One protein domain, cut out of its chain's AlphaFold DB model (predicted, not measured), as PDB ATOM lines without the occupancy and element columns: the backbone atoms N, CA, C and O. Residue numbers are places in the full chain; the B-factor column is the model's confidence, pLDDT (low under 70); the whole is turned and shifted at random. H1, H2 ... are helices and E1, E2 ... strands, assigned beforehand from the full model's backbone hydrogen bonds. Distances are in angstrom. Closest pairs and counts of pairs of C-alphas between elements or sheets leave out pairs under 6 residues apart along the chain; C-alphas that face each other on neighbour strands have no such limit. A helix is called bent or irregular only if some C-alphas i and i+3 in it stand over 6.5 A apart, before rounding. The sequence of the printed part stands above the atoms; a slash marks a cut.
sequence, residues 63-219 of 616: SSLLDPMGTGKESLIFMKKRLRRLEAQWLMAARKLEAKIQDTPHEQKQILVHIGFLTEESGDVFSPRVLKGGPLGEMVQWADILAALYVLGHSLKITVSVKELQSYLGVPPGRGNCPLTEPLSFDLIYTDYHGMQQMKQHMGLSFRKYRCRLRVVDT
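Overview. This is residues 63 to 219 of the 616 residues of the protein "(mimic poison frog) hypothetical protein" of Ranitomeya imitator (mimic poison frog) (UniProt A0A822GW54). A small sheet of four parallel strands forms the middle slab, with helix H4 over one face and helices H5 and H6 over the other, where H7 also stands up from the sheet. The two arms of the bent helix H2 make an elbow that packs on H4, away from the sheet, and residues 99 to 105 stick out beyond it. The printed part has 157 residues with seven named helices and four named strands, in the order H1 H2 E1 H3 H4 E2 H5 E3 H6 H7 E4. The sheet runs E2 E1 E3 E4, and the class is mixed, helices and strands. The whole is compact, with a radius of gyration of the C-alphas of 16.4 A and spans of 48 by 46 by 26 A.

Along the chain. In the sheet, E2 is residues 155 to 159, 13.4 A long, and E1 is residues 110 to 114, 13.1 A, with C-alpha 110 at (148.369, 150.950, 124.318). E3 is residues 188 to 191, 9.9 A, and E4 is residues 214 to 217, 9.6 A, ending with C-alpha 217 at (160.395, 137.317, 125.515). H4, residues 137 to 151, is 21.1 A long. H5 is residues 162 to 169, 10.2 A, and H6 is residues 193 to 203, 15.1 A. H7, residues 205 to 213, 14.7 A, is irregular, with C-alphas 209 and 212 7.6 A apart. H2, residues 74 to 98, was assigned as one helix by its hydrogen bonds but is bent, with C-alphas 85 and 88 7.7 A apart; its arms are H2a, residues 74 to 85, 16.5 A, and H2b, residues 88 to 98, 15.4 A. H1, residues 63 to 66, begins with C-alpha 63 at (164.039, 160.419, 119.342), and H3 is residues 127 to 130.

Arrangement. E2 and E1 are parallel at 20 degrees, with N 111 and O 155 2.8 A apart. E1 and E3 are parallel at 12 degrees, with N 190 and O 112 2.8 A apart. E3 and the edge strand E4 are parallel at 31 degrees, with N 215 and O 189 2.8 A apart. The arrangement has three layers, the sheet with helices on both its faces: H5 and H6 on one face, H4 on the other. E1, H3 H4, E2 and E3, H6 H7, E4 are strand-helix-strand units, two parallel neighbours with helices between; E2, H5, E3 is a split one, with E1 between its strands. The three crossovers are right-handed. H4 is over E1 and E3 at a height over the sheet of 9.7 A. H6 is over E1 and E3 at 10.4 A, and H5 is over E2 at 8.6 A. H5 and H6 only just touch, with 3 pairs of C-alphas within 8 A, the closest Val 162 and Gln 198 at 7.1 A. H7, on the same face as H6, stands up from the sheet at 80 degrees. H2a touches H4 at a steep tilt of 50 degrees, the same way, with the closest C-alphas Met 79 and Ala 143 at 5.3 A. H2b touches residues 147 to 151 of H4, with the closest C-alphas Ala 94 and Val 151 at 6.7 A. H3 touches residues 74 to 78 of H2a, with the closest C-alphas Ser 75 and Ser 127 at 5.0 A. H1 only just touches H4, at its residues 146 to 150, with 3 pairs of C-alphas within 8 A, the closest Leu 65 and Tyr 150 at 7.0 A. In H2a, H2b, H4, H5 and H6 every O i to N i+4 pair is within hydrogen-bond range; H7 has 2 of 5, and 4 of 6 O i to N i+3 pairs, while H1 and H3 are too short for an i+4 pair.

Size, cuts and confidence. The C-alphas farthest apart, those of Ala 99 and Gly 174, are 49.6 A apart. The printed part has no cut. The long links are H2 to E1, E1 to H3 and H5 to E3, the last with 18 residues. The mean pLDDT of the printed part is 90.6, and residues 102 to 105, 125 to 126 and 133 are under 70.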
ATOM      1  N   SER A  63     163.676 159.568 118.205       91.81
ATOM      2  CA  SER A  63     164.039 160.419 119.342       91.81
ATOM      3  C   SER A  63     163.008 160.411 120.483       91.81
ATOM      4  O   SER A  63     163.414 160.219 121.630       91.81
ATOM      5  N   SER A  64     161.700 160.473 120.201       93.00
ATOM      6  CA  SER A  64     160.661 160.479 121.250       93.00
ATOM      7  C   SER A  64     160.499 159.126 121.958       93.00
ATOM      8  O   SER A  64     159.907 159.058 123.035       93.00
ATOM      9  N   LEU A  65     161.034 158.039 121.387       95.12
ATOM     10  CA  LEU A  65     161.130 156.735 122.052       95.12
ATOM     11  C   LEU A  65     162.258 156.707 123.091       95.12
ATOM     12  O   LEU A  65     162.169 155.979 124.079       95.12
ATOM     13  N   LEU A  66     163.328 157.481 122.891       93.25
ATOM     14  CA  LEU A  66     164.516 157.411 123.744       93.25
ATOM     15  C   LEU A  66     164.276 158.000 125.136       93.25
ATOM     16  O   LEU A  66     164.902 157.545 126.096       93.25
ATOM     17  N   ASP A  67     163.402 158.993 125.254       88.19
ATOM     18  CA  ASP A  67     163.078 159.656 126.520       88.19
ATOM     19  C   ASP A  67     162.400 158.711 127.534       88.19
ATOM     20  O   ASP A  67     162.942 158.547 128.633       88.19
ATOM     21  N   PRO A  68     161.300 158.001 127.196       89.19
ATOM     22  CA  PRO A  68     160.604 157.118 128.136       89.19
ATOM     23  C   PRO A  68     161.379 155.853 128.530       89.19
ATOM     24  O   PRO A  68     160.970 155.170 129.461       89.19
ATOM     25  N   MET A  69     162.494 155.519 127.871       90.75
ATOM     26  CA  MET A  69     163.317 154.353 128.237       90.75
ATOM     27  C   MET A  69     164.075 154.516 129.569       90.75
ATOM     28  O   MET A  69     164.677 153.553 130.035       90.75
ATOM     29  N   GLY A  70     164.099 155.715 130.165       85.00
ATOM     30  CA  GLY A  70     164.830 155.995 131.407       85.00
ATOM     31  C   GLY A  70     166.334 156.223 131.204       85.00
ATOM     32  O   GLY A  70     166.853 156.160 130.088       85.00
ATOM     33  N   THR A  71     167.060 156.550 132.272       81.44
ATOM     34  CA  THR A  71     168.504 156.860 132.251       81.44
ATOM     35  C   THR A  71     169.250 156.101 133.356       81.44
ATOM     36  O   THR A  71     168.641 155.414 134.169       81.44
ATOM     37  N   GLY A  72     170.584 156.175 133.367       80.12
ATOM     38  CA  GLY A  72     171.404 155.726 134.502       80.12
ATOM     39  C   GLY A  72     171.876 154.267 134.488       80.12
ATOM     40  O   GLY A  72     172.813 153.957 135.214       80.12
ATOM     41  N   LYS A  73     171.313 153.388 133.646       86.44
ATOM     42  CA  LYS A  73     171.796 152.000 133.483       86.44
ATOM     43  C   LYS A  73     172.595 151.831 132.191       86.44
ATOM     44  O   LYS A  73     172.145 152.247 131.122       86.44
ATOM     45  N   GLU A  74     173.743 151.157 132.262       88.75
ATOM     46  CA  GLU A  74     174.599 150.876 131.092       88.75
ATOM     47  C   GLU A  74     173.882 150.052 130.013       88.75
ATOM     48  O   GLU A  74     174.060 150.280 128.816       88.75
ATOM     49  N   SER A  75     172.996 149.147 130.431       89.88
ATOM     50  CA  SER A  75     172.091 148.398 129.553       89.88
ATOM     51  C   SER A  75     171.195 149.322 128.716       89.88
ATOM     52  O   SER A  75     171.123 149.177 127.496       89.88
ATOM     53  N   LEU A  76     170.585 150.335 129.336       92.06
ATOM     54  CA  LEU A  76     169.761 151.327 128.637       92.06
ATOM     55  C   LEU A  76     170.598 152.215 127.714       92.06
ATOM     56  O   LEU A  76     170.170 152.524 126.603       92.06
ATOM     57  N   ILE A  77     171.803 152.608 128.139       92.12
ATOM     58  CA  ILE A  77     172.732 153.382 127.303       92.12
ATOM     59  C   ILE A  77     173.099 152.582 126.047       92.12
ATOM     60  O   ILE A  77     173.073 153.133 124.943       92.12
ATOM     61  N   PHE A  78     173.392 151.288 126.194       92.19
ATOM     62  CA  PHE A  78     173.650 150.379 125.079       92.19
ATOM     63  C   PHE A  78     172.460 150.319 124.111       92.19
ATOM     64  O   PHE A  78     172.635 150.553 122.912       92.19
ATOM     65  N   MET A  79     171.245 150.093 124.622       94.62
ATOM     66  CA  MET A  79     170.030 150.044 123.802       94.62
ATOM     67  C   MET A  79     169.793 151.369 123.062       94.62
ATOM     68  O   MET A  79     169.593 151.367 121.850       94.62
ATOM     69  N   LYS A  80     169.906 152.523 123.738       95.56
ATOM     70  CA  LYS A  80     169.741 153.847 123.105       95.56
ATOM     71  C   LYS A  80     170.791 154.120 122.027       95.56
ATOM     72  O   LYS A  80     170.455 154.665 120.975       95.56
ATOM     73  N   LYS A  81     172.056 153.745 122.254       93.94
ATOM     74  CA  LYS A  81     173.122 153.860 121.239       93.94
ATOM     75  C   LYS A  81     172.794 153.025 120.003       93.94
ATOM     76  O   LYS A  81     172.969 153.505 118.885       93.94
ATOM     77  N   ARG A  82     172.285 151.806 120.198       94.94
ATOM     78  CA  ARG A  82     171.838 150.938 119.107       94.94
ATOM     79  C   ARG A  82     170.677 151.555 118.323       94.94
ATOM     80  O   ARG A  82     170.772 151.616 117.102       94.94
ATOM     81  N   LEU A  83     169.644 152.047 119.009       96.75
ATOM     82  CA  LEU A  83     168.473 152.670 118.384       96.75
ATOM     83  C   LEU A  83     168.849 153.871 117.514       96.75
ATOM     84  O   LEU A  83     168.460 153.921 116.354       96.75
ATOM     85  N   ARG A  84     169.674 154.786 118.038       96.12
ATOM     86  CA  ARG A  84     170.169 155.947 117.273       96.12
ATOM     87  C   ARG A  84     170.927 155.531 116.019       96.12
ATOM     88  O   ARG A  84     170.751 156.106 114.955       96.12
ATOM     89  N   ARG A  85     171.781 154.515 116.141       95.31
ATOM     90  CA  ARG A  85     172.596 154.024 115.027       95.31
ATOM     91  C   ARG A  85     171.750 153.387 113.917       95.31
ATOM     92  O   ARG A  85     172.094 153.542 112.754       95.31
ATOM     93  N   LEU A  86     170.673 152.686 114.275       96.38
ATOM     94  CA  LEU A  86     169.784 151.998 113.330       96.38
ATOM     95  C   LEU A  86     168.570 152.838 112.899       96.38
ATOM     96  O   LEU A  86     167.734 152.345 112.147       96.38
ATOM     97  N   GLU A  87     168.454 154.091 113.344       97.19
ATOM     98  CA  GLU A  87     167.277 154.935 113.104       97.19
ATOM     99  C   GLU A  87     166.936 155.053 111.615       97.19
ATOM    100  O   GLU A  87     165.818 154.740 111.211       97.19
ATOM    101  N   ALA A  88     167.909 155.400 110.771       96.69
ATOM    102  CA  ALA A  88     167.678 155.525 109.333       96.69
ATOM    103  C   ALA A  88     167.186 154.212 108.689       96.69
ATOM    104  O   ALA A  88     166.314 154.244 107.817       96.69
ATOM    105  N   GLN A  89     167.710 153.065 109.138       96.81
ATOM    106  CA  GLN A  89     167.311 151.741 108.652       96.81
ATOM    107  C   GLN A  89     165.853 151.438 109.029       96.81
ATOM    108  O   GLN A  89     165.058 151.064 108.166       96.81
ATOM    109  N   TRP A  90     165.475 151.687 110.288       98.31
ATOM    110  CA  TRP A  90     164.103 151.509 110.769       98.31
ATOM    111  C   TRP A  90     163.098 152.389 110.027       98.31
ATOM    112  O   TRP A  90     162.061 151.898 109.587       98.31
ATOM    113  N   LEU A  91     163.409 153.673 109.844       97.50
ATOM    114  CA  LEU A  91     162.508 154.615 109.176       97.50
ATOM    115  C   LEU A  91     162.341 154.301 107.685       97.50
ATOM    116  O   LEU A  91     161.252 154.447 107.131       97.50
ATOM    117  N   MET A  92     163.403 153.835 107.022       97.00
ATOM    118  CA  MET A  92     163.309 153.372 105.638       97.00
ATOM    119  C   MET A  92     162.435 152.118 105.528       97.00
ATOM    120  O   MET A  92     161.584 152.044 104.643       97.00
ATOM    121  N   ALA A  93     162.627 151.149 106.425       97.44
ATOM    122  CA  ALA A  93     161.822 149.934 106.478       97.44
ATOM    123  C   ALA A  93     160.339 150.232 106.745       97.44
ATOM    124  O   ALA A  93     159.475 149.645 106.099       97.44
ATOM    125  N   ALA A  94     160.048 151.192 107.627       95.81
ATOM    126  CA  ALA A  94     158.694 151.656 107.914       95.81
ATOM    127  C   ALA A  94     157.982 152.149 106.653       95.81
ATOM    128  O   ALA A  94     156.904 151.663 106.332       95.81
ATOM    129  N   ARG A  95     158.625 153.037 105.886       94.94
ATOM    130  CA  ARG A  95     158.072 153.566 104.626       94.94
ATOM    131  C   ARG A  95     157.837 152.470 103.588       94.94
ATOM    132  O   ARG A  95     156.837 152.495 102.879       94.94
ATOM    133  N   LYS A  96     158.759 151.504 103.485       95.06
ATOM    134  CA  LYS A  96     158.602 150.354 102.580       95.06
ATOM    135  C   LYS A  96     157.411 149.490 102.979       95.06
ATOM    136  O   LYS A  96     156.667 149.063 102.102       95.06
ATOM    137  N   LEU A  97     157.237 149.232 104.275       93.50
ATOM    138  CA  LEU A  97     156.118 148.445 104.775       93.50
ATOM    139  C   LEU A  97     154.788 149.191 104.622       93.50
ATOM    140  O   LEU A  97     153.825 148.612 104.138       93.50
ATOM    141  N   GLU A  98     154.748 150.481 104.950       91.94
ATOM    142  CA  GLU A  98     153.575 151.345 104.767       91.94
ATOM    143  C   GLU A  98     153.090 151.334 103.310       91.94
ATOM    144  O   GLU A  98     151.899 151.185 103.049       91.94
ATOM    145  N   ALA A  99     154.016 151.371 102.346       91.56
ATOM    146  CA  ALA A  99     153.692 151.256 100.926       91.56
ATOM    147  C   ALA A  99     153.154 149.872 100.507       91.56
ATOM    148  O   ALA A  99     152.534 149.766  99.452       91.56
ATOM    149  N   LYS A 100     153.381 148.814 101.299       89.69
ATOM    150  CA  LYS A 100     152.891 147.452 101.026       89.69
ATOM    151  C   LYS A 100     151.521 147.164 101.642       89.69
ATOM    152  O   LYS A 100     150.802 146.333 101.104       89.69
ATOM    153  N   ILE A 101     151.162 147.826 102.746       83.62
ATOM    154  CA  ILE A 101     149.947 147.539 103.540       83.62
ATOM    155  C   ILE A 101     148.877 148.634 103.325       83.62
ATOM    156  O   ILE A 101     148.097 148.938 104.222       83.62
ATOM    157  N   GLN A 102     148.833 149.256 102.140       61.34
ATOM    158  CA  GLN A 102     148.085 150.498 101.859       61.34
ATOM    159  C   GLN A 102     146.567 150.483 102.175       61.34
ATOM    160  O   GLN A 102     145.976 151.557 102.228       61.34
ATOM    161  N   ASP A 103     145.955 149.331 102.478       56.41
ATOM    162  CA  ASP A 103     144.497 149.173 102.631       56.41
ATOM    163  C   ASP A 103     143.991 148.736 104.024       56.41
ATOM    164  O   ASP A 103     142.795 148.485 104.181       56.41
ATOM    165  N   THR A 104     144.836 148.679 105.065       59.00
ATOM    166  CA  THR A 104     144.382 148.199 106.396       59.00
ATOM    167  C   THR A 104     144.511 149.269 107.490       59.00
ATOM    168  O   THR A 104     145.564 149.380 108.132       59.00
ATOM    169  N   PRO A 105     143.459 150.078 107.752       62.78
ATOM    170  CA  PRO A 105     143.458 150.988 108.891       62.78
ATOM    171  C   PRO A 105     143.533 150.168 110.179       62.78
ATOM    172  O   PRO A 105     142.620 149.410 110.501       62.78
ATOM    173  N   HIS A 106     144.622 150.326 110.925       79.88
ATOM    174  CA  HIS A 106     144.854 149.578 112.154       79.88
ATOM    175  C   HIS A 106     144.802 150.484 113.382       79.88
ATOM    176  O   HIS A 106     145.177 151.658 113.364       79.88
ATOM    177  N   GLU A 107     144.296 149.925 114.476       89.00
ATOM    178  CA  GLU A 107     144.110 150.635 115.735       89.00
ATOM    179  C   GLU A 107     145.443 150.787 116.480       89.00
ATOM    180  O   GLU A 107     146.204 149.831 116.657       89.00
ATOM    181  N   GLN A 108     145.714 151.994 116.970       93.19
ATOM    182  CA  GLN A 108     146.821 152.252 117.874       93.19
ATOM    183  C   GLN A 108     146.570 151.549 119.211       93.19
ATOM    184  O   GLN A 108     145.721 151.974 119.994       93.19
ATOM    185  N   LYS A 109     147.365 150.519 119.501       94.00
ATOM    186  CA  LYS A 109     147.378 149.842 120.800       94.00
ATOM    187  C   LYS A 109     148.129 150.642 121.869       94.00
ATOM    188  O   LYS A 109     149.149 151.276 121.581       94.00
ATOM    189  N   GLN A 110     147.638 150.579 123.107       95.62
ATOM    190  CA  GLN A 110     148.369 150.950 124.318       95.62
ATOM    191  C   GLN A 110     149.155 149.733 124.805       95.62
ATOM    192  O   GLN A 110     148.572 148.726 125.205       95.62
ATOM    193  N   ILE A 111     150.482 149.810 124.762       97.62
ATOM    194  CA  ILE A 111     151.364 148.677 125.034       97.62
ATOM    195  C   ILE A 111     152.250 148.992 126.237       97.62
ATOM    196  O   ILE A 111     153.008 149.964 126.229       97.62
ATOM    197  N   LEU A 112     152.182 148.141 127.258       98.12
ATOM    198  CA  LEU A 112     153.161 148.131 128.338       98.12
ATOM    199  C   LEU A 112     154.352 147.272 127.913       98.12
ATOM    200  O   LEU A 112     154.186 146.131 127.490       98.12
ATOM    201  N   VAL A 113     155.557 147.808 128.048       98.56
ATOM    202  CA  VAL A 113     156.809 147.080 127.869       98.56
ATOM    203  C   VAL A 113     157.547 147.101 129.198       98.56
ATOM    204  O   VAL A 113     157.977 148.156 129.662       98.56
ATOM    205  N   HIS A 114     157.664 145.941 129.831       97.81
ATOM    206  CA  HIS A 114     158.296 145.800 131.134       97.81
ATOM    207  C   HIS A 114     159.475 144.828 131.061       97.81
ATOM    208  O   HIS A 114     159.277 143.619 130.932       97.81
ATOM    209  N   ILE A 115     160.694 145.369 131.146       96.38
ATOM    210  CA  ILE A 115     161.944 144.604 131.043       96.38
ATOM    211  C   ILE A 115     162.390 144.229 132.459       96.38
ATOM    212  O   ILE A 115     163.133 144.964 133.118       96.38
ATOM    213  N   GLY A 116     161.880 143.100 132.947       95.12
ATOM    214  CA  GLY A 116     161.989 142.671 134.337       95.12
ATOM    215  C   GLY A 116     163.403 142.272 134.746       95.12
ATOM    216  O   GLY A 116     163.805 142.510 135.886       95.12
ATOM    217  N   PHE A 117     164.205 141.714 133.832       91.88
ATOM    218  CA  PHE A 117     165.583 141.322 134.166       91.88
ATOM    219  C   PHE A 117     166.504 142.527 134.428       91.88
ATOM    220  O   PHE A 117     167.565 142.371 135.034       91.88
ATOM    221  N   LEU A 118     166.106 143.727 133.984       92.12
ATOM    222  CA  LEU A 118     166.826 144.974 134.241       92.12
ATOM    223  C   LEU A 118     166.430 145.632 135.566       92.12
ATOM    224  O   LEU A 118     166.998 146.671 135.894       92.12
ATOM    225  N   THR A 119     165.464 145.105 136.318       92.44
ATOM    226  CA  THR A 119     165.055 145.714 137.590       92.44
ATOM    227  C   THR A 119     166.070 145.442 138.703       92.44
ATOM    228  O   THR A 119     166.867 144.503 138.640       92.44
ATOM    229  N   GLU A 120     166.043 146.274 139.746       88.81
ATOM    230  CA  GLU A 120     166.917 146.104 140.916       88.81
ATOM    231  C   GLU A 120     166.578 144.817 141.680       88.81
ATOM    232  O   GLU A 120     167.467 144.112 142.148       88.81
ATOM    233  N   GLU A 121     165.296 144.454 141.726       88.56
ATOM    234  CA  GLU A 121     164.772 143.245 142.367       88.56
ATOM    235  C   GLU A 121     165.263 141.959 141.687       88.56
ATOM    236  O   GLU A 121     165.368 140.917 142.330       88.56
ATOM    237  N   SER A 122     165.607 142.036 140.399       86.12
ATOM    238  CA  SER A 122     166.242 140.945 139.650       86.12
ATOM    239  C   SER A 122     167.767 140.903 139.838       86.12
ATOM    240  O   SER A 122     168.443 140.071 139.231       86.12
ATOM    241  N   GLY A 123     168.323 141.790 140.671       78.94
ATOM    242  CA  GLY A 123     169.743 141.877 141.007       78.94
ATOM    243  C   GLY A 123     170.597 142.673 140.019       78.94
ATOM    244  O   GLY A 123     171.819 142.651 140.155       78.94
ATOM    245  N   ASP A 124     169.988 143.325 139.015       72.69
ATOM    246  CA  ASP A 124     170.654 144.076 137.931       72.69
ATOM    247  C   ASP A 124     171.919 143.377 137.381       72.69
ATOM    248  O   ASP A 124     172.944 143.992 137.087       72.69
ATOM    249  N   VAL A 125     171.866 142.045 137.257       69.69
ATOM    250  CA  VAL A 125     173.044 141.189 137.002       69.69
ATOM    251  C   VAL A 125     173.715 141.510 135.659       69.69
ATOM    252  O   VAL A 125     174.903 141.236 135.457       69.69
ATOM    253  N   PHE A 126     172.961 142.096 134.732       68.56
ATOM    254  CA  PHE A 126     173.375 142.323 133.355       68.56
ATOM    255  C   PHE A 126     174.055 143.674 133.139       68.56
ATOM    256  O   PHE A 126     175.037 143.724 132.397       68.56
ATOM    257  N   SER A 127     173.602 144.754 133.788       71.94
ATOM    258  CA  SER A 127     174.141 146.100 133.531       71.94
ATOM    259  C   SER A 127     175.655 146.203 133.793       71.94
ATOM    260  O   SER A 127     176.363 146.688 132.907       71.94
ATOM    261  N   PRO A 128     176.217 145.656 134.893       73.88
ATOM    262  CA  PRO A 128     177.666 145.664 135.122       73.88
ATOM    263  C   PRO A 128     178.462 144.830 134.108       73.88
ATOM    264  O   PRO A 128     179.651 145.073 133.892       73.88
ATOM    265  N   ARG A 129     177.829 143.827 133.486       78.69
ATOM    266  CA  ARG A 129     178.477 142.919 132.527       78.69
ATOM    267  C   ARG A 129     178.510 143.476 131.106       78.69
ATOM    268  O   ARG A 129     179.355 143.039 130.327       78.69
ATOM    269  N   VAL A 130     177.667 144.461 130.775       78.75
ATOM    270  CA  VAL A 130     177.654 145.117 129.452       78.75
ATOM    271  C   VAL A 130     179.044 145.650 129.091       78.75
ATOM    272  O   VAL A 130     179.548 145.385 128.001       78.75
ATOM    273  N   LEU A 131     179.703 146.320 130.040       77.06
ATOM    274  CA  LEU A 131     181.039 146.901 129.857       77.06
ATOM    275  C   LEU A 131     182.172 145.861 129.840       77.06
ATOM    276  O   LEU A 131     183.310 146.200 129.524       77.06
ATOM    277  N   LYS A 132     181.871 144.602 130.177       78.88
ATOM    278  CA  LYS A 132     182.832 143.492 130.246       78.88
ATOM    279  C   LYS A 132     182.583 142.415 129.186       78.88
ATOM    280  O   LYS A 132     183.139 141.327 129.274       78.88
ATOM    281  N   GLY A 133     181.765 142.716 128.174       68.56
ATOM    282  CA  GLY A 133     181.505 141.801 127.061       68.56
ATOM    283  C   GLY A 133     180.545 140.662 127.403       68.56
ATOM    284  O   GLY A 133     180.585 139.637 126.726       68.56
ATOM    285  N   GLY A 134     179.707 140.847 128.430       74.50
ATOM    286  CA  GLY A 134     178.706 139.872 128.861       74.50
ATOM    287  C   GLY A 134     177.617 139.585 127.817       74.50
ATOM    288  O   GLY A 134     177.687 140.064 126.683       74.50
ATOM    289  N   PRO A 135     176.586 138.802 128.175       72.25
ATOM    290  CA  PRO A 135     175.490 138.487 127.263       72.25
ATOM    291  C   PRO A 135     174.722 139.766 126.905       72.25
ATOM    292  O   PRO A 135     174.204 140.453 127.780       72.25
ATOM    293  N   LEU A 136     174.709 140.111 125.613       84.56
ATOM    294  CA  LEU A 136     174.045 141.307 125.068       84.56
ATOM    295  C   LEU A 136     172.863 140.961 124.150       84.56
ATOM    296  O   LEU A 136     172.234 141.869 123.608       84.56
ATOM    297  N   GLY A 137     172.596 139.672 123.917       89.44
ATOM    298  CA  GLY A 137     171.590 139.226 122.947       89.44
ATOM    299  C   GLY A 137     170.191 139.704 123.323       89.44
ATOM    300  O   GLY A 137     169.487 140.281 122.500       89.44
ATOM    301  N   GLU A 138     169.833 139.560 124.594       91.38
ATOM    302  CA  GLU A 138     168.561 139.997 125.157       91.38
ATOM    303  C   GLU A 138     168.389 141.517 125.026       91.38
ATOM    304  O   GLU A 138     167.329 141.988 124.623       91.38
ATOM    305  N   MET A 139     169.442 142.304 125.275       92.38
ATOM    306  CA  MET A 139     169.402 143.765 125.115       92.38
ATOM    307  C   MET A 139     169.231 144.182 123.651       92.38
ATOM    308  O   MET A 139     168.539 145.162 123.375       92.38
ATOM    309  N   VAL A 140     169.854 143.457 122.713       95.38
ATOM    310  CA  VAL A 140     169.651 143.660 121.271       95.38
ATOM    311  C   VAL A 140     168.186 143.423 120.910       95.38
ATOM    312  O   VAL A 140     167.558 144.306 120.328       95.38
ATOM    313  N   GLN A 141     167.626 142.288 121.326       96.94
ATOM    314  CA  GLN A 141     166.233 141.946 121.060       96.94
ATOM    315  C   GLN A 141     165.260 142.965 121.670       96.94
ATOM    316  O   GLN A 141     164.375 143.448 120.972       96.94
ATOM    317  N   TRP A 142     165.445 143.367 122.931       97.62
ATOM    318  CA  TRP A 142     164.582 144.369 123.564       97.62
ATOM    319  C   TRP A 142     164.654 145.744 122.900       97.62
ATOM    320  O   TRP A 142     163.625 146.408 122.777       97.62
ATOM    321  N   ALA A 143     165.838 146.179 122.455       97.50
ATOM    322  CA  ALA A 143     165.964 147.437 121.722       97.50
ATOM    323  C   ALA A 143     165.156 147.379 120.419       97.50
ATOM    324  O   ALA A 143     164.395 148.295 120.119       97.50
ATOM    325  N   ASP A 144     165.268 146.277 119.684       98.62
ATOM    326  CA  ASP A 144     164.609 146.119 118.391       98.62
ATOM    327  C   ASP A 144     163.086 145.922 118.539       98.62
ATOM    328  O   ASP A 144     162.324 146.436 117.722       98.62
ATOM    329  N   ILE A 145     162.617 145.281 119.620       98.62
ATOM    330  CA  ILE A 145     161.189 145.222 119.986       98.62
ATOM    331  C   ILE A 145     160.641 146.633 120.216       98.62
ATOM    332  O   ILE A 145     159.615 146.994 119.642       98.62
ATOM    333  N   LEU A 146     161.323 147.447 121.030       98.56
ATOM    334  CA  LEU A 146     160.904 148.826 121.296       98.56
ATOM    335  C   LEU A 146     160.842 149.651 120.008       98.56
ATOM    336  O   LEU A 146     159.853 150.351 119.786       98.56
ATOM    337  N   ALA A 147     161.863 149.537 119.150       98.56
ATOM    338  CA  ALA A 147     161.895 150.209 117.856       98.56
ATOM    339  C   ALA A 147     160.701 149.804 116.990       98.56
ATOM    340  O   ALA A 147     159.962 150.669 116.529       98.56
ATOM    341  N   ALA A 148     160.476 148.501 116.811       98.56
ATOM    342  CA  ALA A 148     159.421 147.995 115.947       98.56
ATOM    343  C   ALA A 148     158.025 148.410 116.435       98.56
ATOM    344  O   ALA A 148     157.243 148.954 115.658       98.56
ATOM    345  N   LEU A 149     157.725 148.228 117.726       98.38
ATOM    346  CA  LEU A 149     156.431 148.616 118.300       98.38
ATOM    347  C   LEU A 149     156.175 150.123 118.170       98.38
ATOM    348  O   LEU A 149     155.059 150.539 117.856       98.38
ATOM    349  N   TYR A 150     157.204 150.939 118.407       98.00
ATOM    350  CA  TYR A 150     157.099 152.387 118.291       98.00
ATOM    351  C   TYR A 150     156.890 152.816 116.841       98.00
ATOM    352  O   TYR A 150     155.943 153.547 116.561       98.00
ATOM    353  N   VAL A 151     157.725 152.325 115.921       97.50
ATOM    354  CA  VAL A 151     157.697 152.655 114.488       97.50
ATOM    355  C   VAL A 151     156.377 152.269 113.835       97.50
ATOM    356  O   VAL A 151     155.883 153.040 113.020       97.50
ATOM    357  N   LEU A 152     155.764 151.153 114.242       96.19
ATOM    358  CA  LEU A 152     154.414 150.747 113.822       96.19
ATOM    359  C   LEU A 152     153.299 151.687 114.323       96.19
ATOM    360  O   LEU A 152     152.133 151.494 113.999       96.19
ATOM    361  N   GLY A 153     153.623 152.708 115.118       95.62
ATOM    362  CA  GLY A 153     152.679 153.746 115.519       95.62
ATOM    363  C   GLY A 153     151.962 153.488 116.837       95.62
ATOM    364  O   GLY A 153     151.015 154.212 117.159       95.62
ATOM    365  N   HIS A 154     152.385 152.498 117.626       96.19
ATOM    366  CA  HIS A 154     151.764 152.194 118.915       96.19
ATOM    367  C   HIS A 154     152.176 153.176 120.023       96.19
ATOM    368  O   HIS A 154     153.121 153.959 119.890       96.19
ATOM    369  N   SER A 155     151.407 153.182 121.112       95.81
ATOM    370  CA  SER A 155     151.672 153.997 122.300       95.81
ATOM    371  C   SER A 155     152.339 153.128 123.356       95.81
ATOM    372  O   SER A 155     151.740 152.150 123.805       95.81
ATOM    373  N   LEU A 156     153.575 153.457 123.732       97.19
ATOM    374  CA  LEU A 156     154.377 152.628 124.631       97.19
ATOM    375  C   LEU A 156     154.474 153.240 126.030       97.19
ATOM    376  O   LEU A 156     154.773 154.426 126.188       97.19
ATOM    377  N   LYS A 157     154.295 152.406 127.056       97.12
ATOM    378  CA  LYS A 157     154.758 152.666 128.423       97.12
ATOM    379  C   LYS A 157     155.893 151.705 128.726       97.12
ATOM    380  O   LYS A 157     155.685 150.500 128.710       97.12
ATOM    381  N   ILE A 158     157.089 152.234 128.957       97.19
ATOM    382  CA  ILE A 158     158.300 151.437 129.166       97.19
ATOM    383  C   ILE A 158     158.638 151.475 130.652       97.19
ATOM    384  O   ILE A 158     158.591 152.539 131.262       97.19
ATOM    385  N   THR A 159     158.955 150.323 131.238       95.75
ATOM    386  CA  THR A 159     159.361 150.225 132.644       95.75
ATOM    387  C   THR A 159     160.522 149.261 132.826       95.75
ATOM    388  O   THR A 159     160.556 148.180 132.239       95.75
ATOM    389  N   VAL A 160     161.452 149.657 133.693       94.38
ATOM    390  CA  VAL A 160     162.611 148.856 134.134       94.38
ATOM    391  C   VAL A 160     162.789 148.914 135.658       94.38
ATOM    392  O   VAL A 160     163.882 148.703 136.190       94.38
ATOM    393  N   SER A 161     161.699 149.240 136.357       93.25
ATOM    394  CA  SER A 161     161.567 149.315 137.810       93.25
ATOM    395  C   SER A 161     160.212 148.741 138.216       93.25
ATOM    396  O   SER A 161     159.193 149.053 137.590       93.25
ATOM    397  N   VAL A 162     160.177 147.948 139.291       94.06
ATOM    398  CA  VAL A 162     158.921 147.422 139.847       94.06
ATOM    399  C   VAL A 162     158.029 148.550 140.368       94.06
ATOM    400  O   VAL A 162     156.810 148.474 140.245       94.06
ATOM    401  N   LYS A 163     158.606 149.639 140.886       93.12
ATOM    402  CA  LYS A 163     157.836 150.792 141.373       93.12
ATOM    403  C   LYS A 163     157.048 151.472 140.250       93.12
ATOM    404  O   LYS A 163     155.872 151.790 140.415       93.12
ATOM    405  N   GLU A 164     157.685 151.692 139.100       93.75
ATOM    406  CA  GLU A 164     157.009 152.256 137.925       93.75
ATOM    407  C   GLU A 164     155.970 151.285 137.360       93.75
ATOM    408  O   GLU A 164     154.869 151.705 137.007       93.75
ATOM    409  N   LEU A 165     156.292 149.986 137.338       95.38
ATOM    410  CA  LEU A 165     155.352 148.935 136.951       95.38
ATOM    411  C   LEU A 165     154.085 148.982 137.818       95.38
ATOM    412  O   LEU A 165     152.987 149.073 137.280       95.38
ATOM    413  N   GLN A 166     154.224 148.969 139.146       93.62
ATOM    414  CA  GLN A 166     153.098 149.026 140.086       93.62
ATOM    415  C   GLN A 166     152.219 150.261 139.861       93.62
ATOM    416  O   GLN A 166     150.993 150.151 139.874       93.62
ATOM    417  N   SER A 167     152.847 151.414 139.606       92.88
ATOM    418  CA  SER A 167     152.148 152.667 139.304       92.88
ATOM    419  C   SER A 167     151.296 152.554 138.036       92.88
ATOM    420  O   SER A 167     150.106 152.858 138.065       92.88
ATOM    421  N   TYR A 168     151.862 152.052 136.933       94.00
ATOM    422  CA  TYR A 168     151.116 151.907 135.677       94.00
ATOM    423  C   TYR A 168     150.058 150.805 135.703       94.00
ATOM    424  O   TYR A 168     149.065 150.908 134.986       94.00
ATOM    425  N   LEU A 169     150.261 149.758 136.502       92.94
ATOM    426  CA  LEU A 169     149.280 148.691 136.676       92.94
ATOM    427  C   LEU A 169     148.112 149.104 137.586       92.94
ATOM    428  O   LEU A 169     147.065 148.471 137.515       92.94
ATOM    429  N   GLY A 170     148.271 150.128 138.432       91.19
ATOM    430  CA  GLY A 170     147.275 150.471 139.452       91.19
ATOM    431  C   GLY A 170     147.230 149.427 140.570       91.19
ATOM    432  O   GLY A 170     146.171 148.901 140.904       91.19
ATOM    433  N   VAL A 171     148.394 149.049 141.106       91.62
ATOM    434  CA  VAL A 171     148.485 148.072 142.203       91.62
ATOM    435  C   VAL A 171     148.088 148.741 143.530       91.62
ATOM    436  O   VAL A 171     148.664 149.780 143.868       91.62
ATOM    437  N   PRO A 172     147.137 148.181 144.306       90.25
ATOM    438  CA  PRO A 172     146.783 148.711 145.623       90.25
ATOM    439  C   PRO A 172     147.943 148.557 146.627       90.25
ATOM    440  O   PRO A 172     148.809 147.695 146.451       90.25
ATOM    441  N   PRO A 173     147.972 149.346 147.719       89.00
ATOM    442  CA  PRO A 173     148.999 149.203 148.747       89.00
ATOM    443  C   PRO A 173     148.941 147.803 149.356       89.00
ATOM    444  O   PRO A 173     147.866 147.360 149.747       89.00
ATOM    445  N   GLY A 174     150.078 147.113 149.477       87.38
ATOM    446  CA  GLY A 174     150.075 145.769 150.047       87.38
ATOM    447  C   GLY A 174     151.097 144.807 149.479       87.38
ATOM    448  O   GLY A 174     152.118 145.203 148.919       87.38
ATOM    449  N   ARG A 175     150.813 143.515 149.657       85.88
ATOM    450  CA  ARG A 175     151.665 142.398 149.217       85.88
ATOM    451  C   ARG A 175     151.141 141.722 147.947       85.88
ATOM    452  O   ARG A 175     151.615 140.643 147.612       85.88
ATOM    453  N   GLY A 176     150.187 142.353 147.257       84.12
ATOM    454  CA  GLY A 176     149.602 141.858 146.008       84.12
ATOM    455  C   GLY A 176     148.541 140.774 146.190       84.12
ATOM    456  O   GLY A 176     148.310 139.994 145.272       84.12
ATOM    457  N   ASN A 177     147.889 140.705 147.359       87.44
ATOM    458  CA  ASN A 177     146.780 139.767 147.572       87.44
ATOM    459  C   ASN A 177     145.450 140.252 146.975       87.44
ATOM    460  O   ASN A 177     144.586 139.430 146.697       87.44
ATOM    461  N   CYS A 178     145.292 141.559 146.755       88.62
ATOM    462  CA  CYS A 178     144.089 142.139 146.163       88.62
ATOM    463  C   CYS A 178     144.231 142.329 144.641       88.62
ATOM    464  O   CYS A 178     145.352 142.455 144.139       88.62
ATOM    465  N   PRO A 179     143.113 142.377 143.891       88.56
ATOM    466  CA  PRO A 179     143.125 142.739 142.474       88.56
ATOM    467  C   PRO A 179     143.569 144.197 142.257       88.56
ATOM    468  O   PRO A 179     143.780 144.945 143.208       88.56
ATOM    469  N   LEU A 180     143.734 144.597 140.993       90.44
ATOM    470  CA  LEU A 180     144.110 145.966 140.630       90.44
ATOM    471  C   LEU A 180     143.015 146.974 141.006       90.44
ATOM    472  O   LEU A 180     141.828 146.638 141.023       90.44
ATOM    473  N   THR A 181     143.413 148.219 141.281       87.56
ATOM    474  CA  THR A 181     142.489 149.306 141.651       87.56
ATOM    475  C   THR A 181     141.546 149.664 140.519       87.56
ATOM    476  O   THR A 181     140.392 149.991 140.760       87.56
ATOM    477  N   GLU A 182     142.044 149.570 139.290       85.94
ATOM    478  CA  GLU A 182     141.304 149.840 138.070       85.94
ATOM    479  C   GLU A 182     141.593 148.740 137.047       85.94
ATOM    480  O   GLU A 182     142.643 148.086 137.091       85.94
ATOM    481  N   PRO A 183     140.686 148.518 136.090       85.50
ATOM    482  CA  PRO A 183     140.967 147.635 134.981       85.50
ATOM    483  C   PRO A 183     142.212 148.036 134.189       85.50
ATOM    484  O   PRO A 183     142.442 149.209 133.898       85.50
ATOM    485  N   LEU A 184     142.970 147.030 133.752       89.38
ATOM    486  CA  LEU A 184     144.195 147.259 132.999       89.38
ATOM    487  C   LEU A 184     143.920 148.001 131.677       89.38
ATOM    488  O   LEU A 184     143.202 147.493 130.807       89.38
ATOM    489  N   SER A 185     144.553 149.164 131.516       89.69
ATOM    490  CA  SER A 185     144.413 150.065 130.360       89.69
ATOM    491  C   SER A 185     145.251 149.667 129.138       89.69
ATOM    492  O   SER A 185     145.108 150.264 128.074       89.69
ATOM    493  N   PHE A 186     146.117 148.659 129.273       93.62
ATOM    494  CA  PHE A 186     146.999 148.183 128.205       93.62
ATOM    495  C   PHE A 186     146.365 147.053 127.401       93.62
ATOM    496  O   PHE A 186     145.927 146.057 127.977       93.62
ATOM    497  N   ASP A 187     146.385 147.166 126.076       93.06
ATOM    498  CA  ASP A 187     145.921 146.129 125.151       93.06
ATOM    499  C   ASP A 187     146.871 144.925 125.128       93.06
ATOM    500  O   ASP A 187     146.431 143.775 125.079       93.06
ATOM    501  N   LEU A 188     148.179 145.195 125.189       96.56
ATOM    502  CA  LEU A 188     149.253 144.204 125.165       96.56
ATOM    503  C   LEU A 188     150.312 144.533 126.219       96.56
ATOM    504  O   LEU A 188     150.572 145.700 126.520       96.56
ATOM    505  N   ILE A 189     150.954 143.489 126.740       98.12
ATOM    506  CA  ILE A 189     152.078 143.602 127.668       98.12
ATOM    507  C   ILE A 189     153.236 142.758 127.138       98.12
ATOM    508  O   ILE A 189     153.131 141.535 127.093       98.12
ATOM    509  N   TYR A 190     154.345 143.393 126.774       98.75
ATOM    510  CA  TYR A 190     155.597 142.705 126.472       98.75
ATOM    511  C   TYR A 190     156.457 142.646 127.729       98.75
ATOM    512  O   TYR A 190     156.713 143.674 128.356       98.75
ATOM    513  N   THR A 191     156.901 141.451 128.106       98.44
ATOM    514  CA  THR A 191     157.751 141.255 129.285       98.44
ATOM    515  C   THR A 191     158.665 140.035 129.149       98.44
ATOM    516  O   THR A 191     158.663 139.384 128.112       98.44
ATOM    517  N   ASP A 192     159.437 139.723 130.183       97.56
ATOM    518  CA  ASP A 192     160.261 138.517 130.324       97.56
ATOM    519  C   ASP A 192     159.815 137.700 131.557       97.56
ATOM    520  O   ASP A 192     158.845 138.048 132.236       97.56
ATOM    521  N   TYR A 193     160.514 136.604 131.872       96.56
ATOM    522  CA  TYR A 193     160.216 135.778 133.052       96.56
ATOM    523  C   TYR A 193     160.249 136.540 134.374       96.56
ATOM    524  O   TYR A 193     159.398 136.317 135.237       96.56
ATOM    525  N   HIS A 194     161.214 137.445 134.537       95.88
ATOM    526  CA  HIS A 194     161.342 138.231 135.757       95.88
ATOM    527  C   HIS A 194     160.158 139.183 135.898       95.88
ATOM    528  O   HIS A 194     159.537 139.253 136.956       95.88
ATOM    529  N   GLY A 195     159.789 139.849 134.810       96.69
ATOM    530  CA  GLY A 195     158.668 140.769 134.786       96.69
ATOM    531  C   GLY A 195     157.322 140.069 134.969       96.69
ATOM    532  O   GLY A 195     156.461 140.576 135.684       96.69
ATOM    533  N   MET A 196     157.148 138.857 134.428       96.00
ATOM    534  CA  MET A 196     155.986 138.019 134.743       96.00
ATOM    535  C   MET A 196     155.906 137.669 136.226       96.00
ATOM    536  O   MET A 196     154.825 137.754 136.804       96.00
ATOM    537  N   GLN A 197     157.025 137.298 136.851       95.31
ATOM    538  CA  GLN A 197     157.061 136.993 138.278       95.31
ATOM    539  C   GLN A 197     156.714 138.220 139.126       95.31
ATOM    540  O   GLN A 197     155.901 138.117 140.045       95.31
ATOM    541  N   GLN A 198     157.256 139.385 138.778       95.06
ATOM    542  CA  GLN A 198     156.948 140.658 139.436       95.06
ATOM    543  C   GLN A 198     155.465 141.026 139.269       95.06
ATOM    544  O   GLN A 198     154.789 141.366 140.239       95.06
ATOM    545  N   MET A 199     154.912 140.876 138.063       95.50
ATOM    546  CA  MET A 199     153.483 141.081 137.808       95.50
ATOM    547  C   MET A 199     152.607 140.095 138.585       95.50
ATOM    548  O   MET A 199     151.655 140.519 139.232       95.50
ATOM    549  N   LYS A 200     152.929 138.798 138.585       93.44
ATOM    550  CA  LYS A 200     152.190 137.775 139.344       93.44
ATOM    551  C   LYS A 200     152.186 138.082 140.841       93.44
ATOM    552  O   LYS A 200     151.152 137.919 141.482       93.44
ATOM    553  N   GLN A 201     153.308 138.558 141.378       91.69
ATOM    554  CA  GLN A 201     153.433 138.940 142.783       91.69
ATOM    555  C   GLN A 201     152.566 140.151 143.149       91.69
ATOM    556  O   GLN A 201     152.060 140.204 144.263       91.69
ATOM    557  N   HIS A 202     152.393 141.117 142.245       89.62
ATOM    558  CA  HIS A 202     151.740 142.392 142.565       89.62
ATOM    559  C   HIS A 202     150.302 142.528 142.055       89.62
ATOM    560  O   HIS A 202     149.534 143.298 142.621       89.62
ATOM    561  N   MET A 203     149.912 141.789 141.016       91.00
ATOM    562  CA  MET A 203     148.568 141.859 140.428       91.00
ATOM    563  C   MET A 203     147.556 140.915 141.100       91.00
ATOM    564  O   MET A 203     146.375 140.955 140.751       91.00
ATOM    565  N   GLY A 204     147.991 140.025 141.998       84.44
ATOM    566  CA  GLY A 204     147.117 139.051 142.655       84.44
ATOM    567  C   GLY A 204     146.243 138.275 141.665       84.44
ATOM    568  O   GLY A 204     146.705 137.801 140.620       84.44
ATOM    569  N   LEU A 205     144.938 138.201 141.943       83.44
ATOM    570  CA  LEU A 205     143.953 137.539 141.072       83.44
ATOM    571  C   LEU A 205     143.850 138.171 139.676       83.44
ATOM    572  O   LEU A 205     143.519 137.485 138.703       83.44
ATOM    573  N   SER A 206     144.192 139.457 139.543       89.69
ATOM    574  CA  SER A 206     144.144 140.162 138.259       89.69
ATOM    575  C   SER A 206     145.189 139.643 137.272       89.69
ATOM    576  O   SER A 206     144.967 139.727 136.065       89.69
ATOM    577  N   PHE A 207     146.283 139.024 137.738       91.56
ATOM    578  CA  PHE A 207     147.246 138.378 136.841       91.56
ATOM    579  C   PHE A 207     146.565 137.311 135.974       91.56
ATOM    580  O   PHE A 207     146.716 137.310 134.754       91.56
ATOM    581  N   ARG A 208     145.735 136.444 136.578       87.19
ATOM    582  CA  ARG A 208     145.014 135.384 135.847       87.19
ATOM    583  C   ARG A 208     144.031 135.954 134.825       87.19
ATOM    584  O   ARG A 208     143.909 135.387 133.745       87.19
ATOM    585  N   LYS A 209     143.380 137.074 135.153       85.81
ATOM    586  CA  LYS A 209     142.444 137.782 134.267       85.81
ATOM    587  C   LYS A 209     143.140 138.371 133.036       85.81
ATOM    588  O   LYS A 209     142.602 138.296 131.938       85.81
ATOM    589  N   TYR A 210     144.335 138.939 133.203       90.81
ATOM    590  CA  TYR A 210     145.033 139.668 132.135       90.81
ATOM    591  C   TYR A 210     146.172 138.890 131.462       90.81
ATOM    592  O   TYR A 210     146.734 139.384 130.485       90.81
ATOM    593  N   ARG A 211     146.491 137.664 131.905       92.19
ATOM    594  CA  ARG A 211     147.605 136.859 131.364       92.19
ATOM    595  C   ARG A 211     147.555 136.641 129.850       92.19
ATOM    596  O   ARG A 211     148.593 136.496 129.221       92.19
ATOM    597  N   CYS A 212     146.370 136.666 129.243       90.81
ATOM    598  CA  CYS A 212     146.194 136.545 127.795       90.81
ATOM    599  C   CYS A 212     146.766 137.738 126.993       90.81
ATOM    600  O   CYS A 212     147.008 137.631 125.791       90.81
ATOM    601  N   ARG A 213     147.008 138.884 127.645       94.56
ATOM    602  CA  ARG A 213     147.621 140.074 127.030       94.56
ATOM    603  C   ARG A 213     149.150 140.007 127.003       94.56
ATOM    604  O   ARG A 213     149.779 140.850 126.367       94.56
ATOM    605  N   LEU A 214     149.747 139.022 127.680       97.38
ATOM    606  CA  LEU A 214     151.196 138.872 127.779       97.38
ATOM    607  C   LEU A 214     151.807 138.402 126.453       97.38
ATOM    608  O   LEU A 214     151.248 137.546 125.758       97.38
ATOM    609  N   ARG A 215     152.985 138.941 126.148       98.31
ATOM    610  CA  ARG A 215     153.968 138.465 125.174       98.31
ATOM    611  C   ARG A 215     155.302 138.358 125.903       98.31
ATOM    612  O   ARG A 215     155.818 139.359 126.395       98.31
ATOM    613  N   VAL A 216     155.808 137.141 126.036       98.62
ATOM    614  CA  VAL A 216     156.896 136.802 126.956       98.62
ATOM    615  C   VAL A 216     158.154 136.528 126.155       98.62
ATOM    616  O   VAL A 216     158.263 135.485 125.521       98.62
ATOM    617  N   VAL A 217     159.092 137.465 126.163       98.44
ATOM    618  CA  VAL A 217     160.395 137.317 125.515       98.44
ATOM    619  C   VAL A 217     161.177 136.218 126.231       98.44
ATOM    620  O   VAL A 217     161.538 136.351 127.400       98.44
ATOM    621  N   ASP A 218     161.405 135.121 125.515       97.62
ATOM    622  CA  ASP A 218     162.052 133.902 125.991       97.62
ATOM    623  C   ASP A 218     163.003 133.397 124.906       97.62
ATOM    624  O   ASP A 218     162.592 132.721 123.966       97.62
ATOM    625  N   THR A 219     164.287 133.725 125.042       95.75
ATOM    626  CA  THR A 219     165.323 133.458 124.037       95.75
ATOM    627  C   THR A 219     165.326 132.015 123.535       95.75
ATOM    628  O   THR A 219     165.413 131.826 122.325       95.75
TER     629      THR A 219